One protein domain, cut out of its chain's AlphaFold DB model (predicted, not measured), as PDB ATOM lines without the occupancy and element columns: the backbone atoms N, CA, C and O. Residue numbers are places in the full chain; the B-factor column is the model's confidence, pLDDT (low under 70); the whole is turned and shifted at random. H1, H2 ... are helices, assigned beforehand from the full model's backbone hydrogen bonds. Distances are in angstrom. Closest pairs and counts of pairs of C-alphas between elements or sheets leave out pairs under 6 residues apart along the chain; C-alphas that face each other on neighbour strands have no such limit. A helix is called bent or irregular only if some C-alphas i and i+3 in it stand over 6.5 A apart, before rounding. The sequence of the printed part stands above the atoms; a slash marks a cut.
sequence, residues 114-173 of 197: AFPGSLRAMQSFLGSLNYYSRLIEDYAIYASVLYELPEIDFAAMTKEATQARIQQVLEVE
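What this domain is: This is residues 114 to 173 of the 197 residues of the protein "Reverse transcriptase" of Phytophthora megakarya (UniProt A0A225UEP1). The long helix H3 runs off from a pair of shorter helices, H1 and H2, which lie side by side and run opposite ways; H3 and the pair make an L. Residues 159 to 173 of H3 stick out. The 60 printed residues hold three named helices, in the order H1, H2, H3, and no named strand: all helix, loose, radius of gyration of the C-alphas 14.0 A, spans 42 by 25 by 17 A.

Where its parts are: H3, residues 151 to 173, is 33.2 A long and ends at C-alpha 173 (-3.398, 25.046, -52.514). H1, residues 119 to 132, begins at C-alpha 119 (29.464, 21.092, -50.687) and is only just irregular: C-alphas 128 and 131 are 6.6 A apart. H2 is residues 139 to 148.

How they stand to each other: H3 and H1 are close but not clearly touching, about perpendicular at 84 degrees; their closest C-alphas, Leu 119 and Glu 151, are 6.7 A apart. H2 and H3 are apart. H1, with residues 122 to 126 alone, only just touches H2, with 3 pairs of C-alphas within 8 A; the closest, Leu 126 and Ala 143, are 6.8 A apart. They form a helical hairpin, a shallow tilt of 14 degrees, opposite ways. Every O i to N i+4 pair is within hydrogen-bond range in H2 and H3, 8 of 10 in H1.

The domain as a whole: The C-alphas farthest apart, Arg 134 and Glu 173, are 42.1 A apart. The printed part has no cut and no long link. pLDDT is under 70 at residues 161 to 163, 166 and 171 to 173.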
ATOM      1  N   ALA A 114      18.573  20.102 -41.396       75.38
ATOM      2  CA  ALA A 114      18.298  20.427 -42.784       75.38
ATOM      3  C   ALA A 114      19.366  19.806 -43.691       75.38
ATOM      4  O   ALA A 114      20.566  19.883 -43.404       75.38
ATOM      5  N   PHE A 115      18.929  19.245 -44.820       76.50
ATOM      6  CA  PHE A 115      19.858  18.753 -45.825       76.50
ATOM      7  C   PHE A 115      20.779  19.904 -46.272       76.50
ATOM      8  O   PHE A 115      20.294  21.012 -46.537       76.50
ATOM      9  N   PRO A 116      22.100  19.684 -46.323       82.12
ATOM     10  CA  PRO A 116      23.060  20.731 -46.639       82.12
ATOM     11  C   PRO A 116      22.773  21.348 -48.013       82.12
ATOM     12  O   PRO A 116      22.390  20.654 -48.946       82.12
ATOM     13  N   GLY A 117      22.976  22.665 -48.132       78.81
ATOM     14  CA  GLY A 117      22.760  23.435 -49.368       78.81
ATOM     15  C   GLY A 117      24.042  23.821 -50.112       78.81
ATOM     16  O   GLY A 117      23.994  24.587 -51.068       78.81
ATOM     17  N   SER A 118      25.206  23.335 -49.672       81.38
ATOM     18  CA  SER A 118      26.494  23.516 -50.360       81.38
ATOM     19  C   SER A 118      27.421  22.333 -50.085       81.38
ATOM     20  O   SER A 118      27.256  21.657 -49.069       81.38
ATOM     21  N   LEU A 119      28.448  22.131 -50.916       80.56
ATOM     22  CA  LEU A 119      29.464  21.092 -50.687       80.56
ATOM     23  C   LEU A 119      30.186  21.257 -49.342       80.56
ATOM     24  O   LEU A 119      30.424  20.287 -48.626       80.56
ATOM     25  N   ARG A 120      30.479  22.498 -48.939       82.81
ATOM     26  CA  ARG A 120      31.075  22.771 -47.623       82.81
ATOM     27  C   ARG A 120      30.127  22.394 -46.482       82.81
ATOM     28  O   ARG A 120      30.560  21.812 -45.490       82.81
ATOM     29  N   ALA A 121      28.839  22.712 -46.622       83.88
ATOM     30  CA  ALA A 121      27.827  22.296 -45.654       83.88
ATOM     31  C   ALA A 121      27.665  20.767 -45.635       83.88
ATOM     32  O   ALA A 121      27.482  20.206 -44.562       83.88
ATOM     33  N   MET A 122      27.810  20.094 -46.782       85.62
ATOM     34  CA  MET A 122      27.781  18.632 -46.887       85.62
ATOM     35  C   MET A 122      28.916  17.987 -46.099       85.62
ATOM     36  O   MET A 122      28.679  17.100 -45.286       85.62
ATOM     37  N   GLN A 123      30.143  18.479 -46.261       83.31
ATOM     38  CA  GLN A 123      31.290  17.979 -45.501       83.31
ATOM     39  C   GLN A 123      31.112  18.190 -43.992       83.31
ATOM     40  O   GLN A 123      31.414  17.295 -43.205       83.31
ATOM     41  N   SER A 124      30.583  19.348 -43.582       84.44
ATOM     42  CA  SER A 124      30.268  19.623 -42.174       84.44
ATOM     43  C   SER A 124      29.166  18.703 -41.635       84.44
ATOM     44  O   SER A 124      29.263  18.232 -40.504       84.44
ATOM     45  N   PHE A 125      28.136  18.433 -42.439       84.06
ATOM     46  CA  PHE A 125      27.036  17.533 -42.105       84.06
ATOM     47  C   PHE A 125      27.530  16.091 -41.929       84.06
ATOM     48  O   PHE A 125      27.312  15.488 -40.879       84.06
ATOM     49  N   LEU A 126      28.293  15.567 -42.892       84.88
ATOM     50  CA  LEU A 126      28.910  14.241 -42.793       84.88
ATOM     51  C   LEU A 126      29.861  14.145 -41.595       84.88
ATOM     52  O   LEU A 126      29.810  13.167 -40.854       84.88
ATOM     53  N   GLY A 127      30.659  15.187 -41.343       84.25
ATOM     54  CA  GLY A 127      31.522  15.263 -40.164       84.25
ATOM     55  C   GLY A 127      30.743  15.166 -38.850       84.25
ATOM     56  O   GLY A 127      31.175  14.463 -37.938       84.25
ATOM     57  N   SER A 128      29.570  15.802 -38.766       81.19
ATOM     58  CA  SER A 128      28.698  15.711 -37.587       81.19
ATOM     59  C   SER A 128      28.075  14.320 -37.408       81.19
ATOM     60  O   SER A 128      27.940  13.840 -36.284       81.19
ATOM     61  N   LEU A 129      27.775  13.630 -38.513       80.56
ATOM     62  CA  LEU A 129      27.234  12.270 -38.513       80.56
ATOM     63  C   LEU A 129      28.269  11.198 -38.175       80.56
ATOM     64  O   LEU A 129      27.888  10.102 -37.772       80.56
ATOM     65  N   ASN A 130      29.563  11.490 -38.318       81.00
ATOM     66  CA  ASN A 130      30.625  10.505 -38.126       81.00
ATOM     67  C   ASN A 130      30.595   9.866 -36.725       81.00
ATOM     68  O   ASN A 130      30.913   8.685 -36.579       81.00
ATOM     69  N   TYR A 131      30.139  10.609 -35.711       75.81
ATOM     70  CA  TYR A 131      29.906  10.087 -34.362       75.81
ATOM     71  C   TYR A 131      28.923   8.900 -34.355       75.81
ATOM     72  O   TYR A 131      29.165   7.904 -33.683       75.81
ATOM     73  N   TYR A 132      27.872   8.953 -35.177       74.31
ATOM     74  CA  TYR A 132      26.835   7.921 -35.297       74.31
ATOM     75  C   TYR A 132      27.094   6.913 -36.423       74.31
ATOM     76  O   TYR A 132      26.259   6.041 -36.653       74.31
ATOM     77  N   SER A 133      28.233   6.992 -37.119       77.25
ATOM     78  CA  SER A 133      28.546   6.150 -38.289       77.25
ATOM     79  C   SER A 133      28.388   4.648 -38.027       77.25
ATOM     80  O   SER A 133      27.958   3.912 -38.906       77.25
ATOM     81  N   ARG A 134      28.676   4.190 -36.802       73.19
ATOM     82  CA  ARG A 134      28.526   2.787 -36.375       73.19
ATOM     83  C   ARG A 134      27.077   2.311 -36.255       73.19
ATOM     84  O   ARG A 134      26.852   1.109 -36.182       73.19
ATOM     85  N   LEU A 135      26.130   3.238 -36.175       70.44
ATOM     86  CA  LEU A 135      24.699   2.971 -36.020       70.44
ATOM     87  C   LEU A 135      23.928   3.151 -37.331       70.44
ATOM     88  O   LEU A 135      22.772   2.748 -37.417       70.44
ATOM     89  N   ILE A 136      24.554   3.767 -38.334       74.81
ATOM     90  CA  ILE A 136      23.979   3.971 -39.659       74.81
ATOM     91  C   ILE A 136      24.503   2.847 -40.553       74.81
ATOM     92  O   ILE A 136      25.689   2.795 -40.882       74.81
ATOM     93  N   GLU A 137      23.612   1.939 -40.935       76.44
ATOM     94  CA  GLU A 137      23.934   0.883 -41.894       76.44
ATOM     95  C   GLU A 137      24.432   1.500 -43.207       76.44
ATOM     96  O   GLU A 137      23.922   2.525 -43.662       76.44
ATOM     97  N   ASP A 138      25.483   0.910 -43.776       81.06
ATOM     98  CA  ASP A 138      26.110   1.367 -45.019       81.06
ATOM     99  C   ASP A 138      26.580   2.834 -45.021       81.06
ATOM    100  O   ASP A 138      26.810   3.412 -46.086       81.06
ATOM    101  N   TYR A 139      26.809   3.445 -43.849       82.69
ATOM    102  CA  TYR A 139      27.259   4.841 -43.744       82.69
ATOM    103  C   TYR A 139      28.460   5.148 -44.637       82.69
ATOM    104  O   TYR A 139      28.479   6.175 -45.304       82.69
ATOM    105  N   ALA A 140      29.454   4.256 -44.681       81.75
ATOM    106  CA  ALA A 140      30.641   4.446 -45.509       81.75
ATOM    107  C   ALA A 140      30.299   4.536 -47.008       81.75
ATOM    108  O   ALA A 140      30.901   5.338 -47.721       81.75
ATOM    109  N   ILE A 141      29.311   3.763 -47.472       83.88
ATOM    110  CA  ILE A 141      28.837   3.790 -48.859       83.88
ATOM    111  C   ILE A 141      28.167   5.138 -49.126       83.88
ATOM    112  O   ILE A 141      28.598   5.862 -50.023       83.88
ATOM    113  N   TYR A 142      27.194   5.533 -48.300       83.31
ATOM    114  CA  TYR A 142      26.511   6.820 -48.458       83.31
ATOM    115  C   TYR A 142      27.472   8.010 -48.363       83.31
ATOM    116  O   TYR A 142      27.435   8.903 -49.207       83.31
ATOM    117  N   ALA A 143      28.368   8.012 -47.376       85.25
ATOM    118  CA  ALA A 143      29.358   9.063 -47.193       85.25
ATOM    119  C   ALA A 143      30.305   9.152 -48.395       85.25
ATOM    120  O   ALA A 143      30.573  10.259 -48.848       85.25
ATOM    121  N   SER A 144      30.766   8.023 -48.950       85.19
ATOM    122  CA  SER A 144      31.647   8.024 -50.131       85.19
ATOM    123  C   SER A 144      30.989   8.677 -51.347       85.19
ATOM    124  O   SER A 144      31.575   9.575 -51.948       85.19
ATOM    125  N   VAL A 145      29.728   8.329 -51.630       84.81
ATOM    126  CA  VAL A 145      28.951   8.929 -52.725       84.81
ATOM    127  C   VAL A 145      28.791  10.435 -52.511       84.81
ATOM    128  O   VAL A 145      28.950  11.217 -53.444       84.81
ATOM    129  N   LEU A 146      28.511  10.858 -51.278       82.94
ATOM    130  CA  LEU A 146      28.320  12.270 -50.946       82.94
ATOM    131  C   LEU A 146      29.635  13.069 -50.905       82.94
ATOM    132  O   LEU A 146      29.610  14.274 -51.149       82.94
ATOM    133  N   TYR A 147      30.775  12.430 -50.625       81.50
ATOM    134  CA  TYR A 147      32.103  13.052 -50.699       81.50
ATOM    135  C   TYR A 147      32.579  13.254 -52.139       81.50
ATOM    136  O   TYR A 147      33.253  14.245 -52.417       81.50
ATOM    137  N   GLU A 148      32.246  12.328 -53.036       81.88
ATOM    138  CA  GLU A 148      32.647  12.370 -54.447       81.88
ATOM    139  C   GLU A 148      31.696  13.196 -55.324       81.88
ATOM    140  O   GLU A 148      31.975  13.411 -56.505       81.88
ATOM    141  N   LEU A 149      30.595  13.688 -54.752       79.19
ATOM    142  CA  LEU A 149      29.554  14.390 -55.483       79.19
ATOM    143  C   LEU A 149      30.079  15.712 -56.093       79.19
ATOM    144  O   LEU A 149      30.485  16.619 -55.355       79.19
ATOM    145  N   PRO A 150      30.038  15.873 -57.428       75.19
ATOM    146  CA  PRO A 150      30.413  17.119 -58.083       75.19
ATOM    147  C   PRO A 150      29.456  18.258 -57.723       75.19
ATOM    148  O   PRO A 150      28.259  18.059 -57.527       75.19
ATOM    149  N   GLU A 151      29.961  19.492 -57.728       73.75
ATOM    150  CA  GLU A 151      29.160  20.687 -57.416       73.75
ATOM    151  C   GLU A 151      27.960  20.864 -58.368       73.75
ATOM    152  O   GLU A 151      26.906  21.354 -57.967       73.75
ATOM    153  N   ILE A 152      28.103  20.406 -59.617       72.94
ATOM    154  CA  ILE A 152      27.061  20.432 -60.653       72.94
ATOM    155  C   ILE A 152      25.918  19.471 -60.308       72.94
ATOM    156  O   ILE A 152      24.752  19.863 -60.361       72.94
ATOM    157  N   ASP A 153      26.248  18.241 -59.915       75.38
ATOM    158  CA  ASP A 153      25.255  17.219 -59.569       75.38
ATOM    159  C   ASP A 153      24.555  17.577 -58.258       75.38
ATOM    160  O   ASP A 153      23.339  17.447 -58.127       75.38
ATOM    161  N   PHE A 154      25.297  18.155 -57.316       74.31
ATOM    162  CA  PHE A 154      24.732  18.692 -56.088       74.31
ATOM    163  C   PHE A 154      23.736  19.841 -56.342       74.31
ATOM    164  O   PHE A 154      22.656  19.895 -55.740       74.31
ATOM    165  N   ALA A 155      24.067  20.757 -57.257       72.44
ATOM    166  CA  ALA A 155      23.170  21.833 -57.673       72.44
ATOM    167  C   ALA A 155      21.919  21.301 -58.400       72.44
ATOM    168  O   ALA A 155      20.829  21.852 -58.229       72.44
ATOM    169  N   ALA A 156      22.047  20.222 -59.177       75.12
ATOM    170  CA  ALA A 156      20.913  19.555 -59.815       75.12
ATOM    171  C   ALA A 156      19.973  18.917 -58.776       75.12
ATOM    172  O   ALA A 156      18.777  19.208 -58.779       75.12
ATOM    173  N   MET A 157      20.517  18.166 -57.812       72.62
ATOM    174  CA  MET A 157      19.742  17.523 -56.741       72.62
ATOM    175  C   MET A 157      18.977  18.531 -55.874       72.62
ATOM    176  O   MET A 157      17.802  18.342 -55.560       72.62
ATOM    177  N   THR A 158      19.622  19.634 -55.486       71.62
ATOM    178  CA  THR A 158      18.970  20.684 -54.679       71.62
ATOM    179  C   THR A 158      17.877  21.409 -55.460       71.62
ATOM    180  O   THR A 158      16.842  21.766 -54.887       71.62
ATOM    181  N   LYS A 159      18.054  21.585 -56.773       71.06
ATOM    182  CA  LYS A 159      17.038  22.163 -57.655       71.06
ATOM    183  C   LYS A 159      15.824  21.244 -57.802       71.06
ATOM    184  O   LYS A 159      14.703  21.726 -57.665       71.06
ATOM    185  N   GLU A 160      16.037  19.948 -58.005       71.94
ATOM    186  CA  GLU A 160      14.971  18.940 -58.094       71.94
ATOM    187  C   GLU A 160      14.200  18.808 -56.773       71.94
ATOM    188  O   GLU A 160      12.971  18.852 -56.767       71.94
ATOM    189  N   ALA A 161      14.899  18.760 -55.634       69.19
ATOM    190  CA  ALA A 161      14.270  18.728 -54.312       69.19
ATOM    191  C   ALA A 161      13.446  19.997 -54.021       69.19
ATOM    192  O   ALA A 161      12.370  19.932 -53.423       69.19
ATOM    193  N   THR A 162      13.927  21.161 -54.469       66.06
ATOM    194  CA  THR A 162      13.191  22.429 -54.357       66.06
ATOM    195  C   THR A 162      11.955  22.431 -55.255       66.06
ATOM    196  O   THR A 162      10.881  22.835 -54.812       66.06
ATOM    197  N   GLN A 163      12.071  21.934 -56.489       66.75
ATOM    198  CA  GLN A 163      10.943  21.799 -57.414       66.75
ATOM    199  C   GLN A 163       9.872  20.842 -56.880       66.75
ATOM    200  O   GLN A 163       8.694  21.182 -56.918       66.75
ATOM    201  N   ALA A 164      10.269  19.700 -56.314       70.56
ATOM    202  CA  ALA A 164       9.343  18.749 -55.706       70.56
ATOM    203  C   ALA A 164       8.578  19.361 -54.518       70.56
ATOM    204  O   ALA A 164       7.368  19.181 -54.404       70.56
ATOM    205  N   ARG A 165       9.255  20.144 -53.664       72.38
ATOM    206  CA  ARG A 165       8.605  20.863 -52.552       72.38
ATOM    207  C   ARG A 165       7.626  21.927 -53.043       72.38
ATOM    208  O   ARG A 165       6.557  22.062 -52.464       72.38
ATOM    209  N   ILE A 166       7.973  22.667 -54.097       69.94
ATOM    210  CA  ILE A 166       7.072  23.663 -54.696       69.94
ATOM    211  C   ILE A 166       5.829  22.980 -55.278       69.94
ATOM    212  O   ILE A 166       4.721  23.438 -55.027       69.94
ATOM    213  N   GLN A 167       5.995  21.862 -55.990       71.00
ATOM    214  CA  GLN A 167       4.880  21.107 -56.564       71.00
ATOM    215  C   GLN A 167       3.923  20.577 -55.484       71.00
ATOM    216  O   GLN A 167       2.713  20.707 -55.627       71.00
ATOM    217  N   GLN A 168       4.457  20.067 -54.369       73.00
ATOM    218  CA  GLN A 168       3.641  19.636 -53.228       73.00
ATOM    219  C   GLN A 168       2.848  20.785 -52.595       73.00
ATOM    220  O   GLN A 168       1.711  20.583 -52.190       73.00
ATOM    221  N   VAL A 169       3.424  21.988 -52.499       72.88
ATOM    222  CA  VAL A 169       2.710  23.157 -51.956       72.88
ATOM    223  C   VAL A 169       1.593  23.602 -52.902       72.88
ATOM    224  O   VAL A 169       0.487  23.863 -52.441       72.88
ATOM    225  N   LEU A 170       1.848  23.618 -54.213       70.44
ATOM    226  CA  LEU A 170       0.840  23.970 -55.219       70.44
ATOM    227  C   LEU A 170      -0.333  22.973 -55.240       70.44
ATOM    228  O   LEU A 170      -1.483  23.383 -55.345       70.44
ATOM    229  N   GLU A 171      -0.069  21.677 -55.058       69.81
ATOM    230  CA  GLU A 171      -1.119  20.649 -54.963       69.81
ATOM    231  C   GLU A 171      -1.957  20.755 -53.680       69.81
ATOM    232  O   GLU A 171      -3.118  20.350 -53.666       69.81
ATOM    233  N   VAL A 172      -1.400  21.315 -52.603       61.97
ATOM    234  CA  VAL A 172      -2.141  21.576 -51.358       61.97
ATOM    235  C   VAL A 172      -3.025  22.824 -51.489       61.97
ATOM    236  O   VAL A 172      -4.117  22.848 -50.925       61.97
ATOM    237  N   GLU A 173      -2.606  23.830 -52.262       57.09
ATOM    238  CA  GLU A 173      -3.398  25.046 -52.514       57.09
ATOM    239  C   GLU A 173      -4.579  24.809 -53.477       57.09
ATOM    240  O   GLU A 173      -5.633  25.429 -53.311       57.09
TER     241      GLU A 173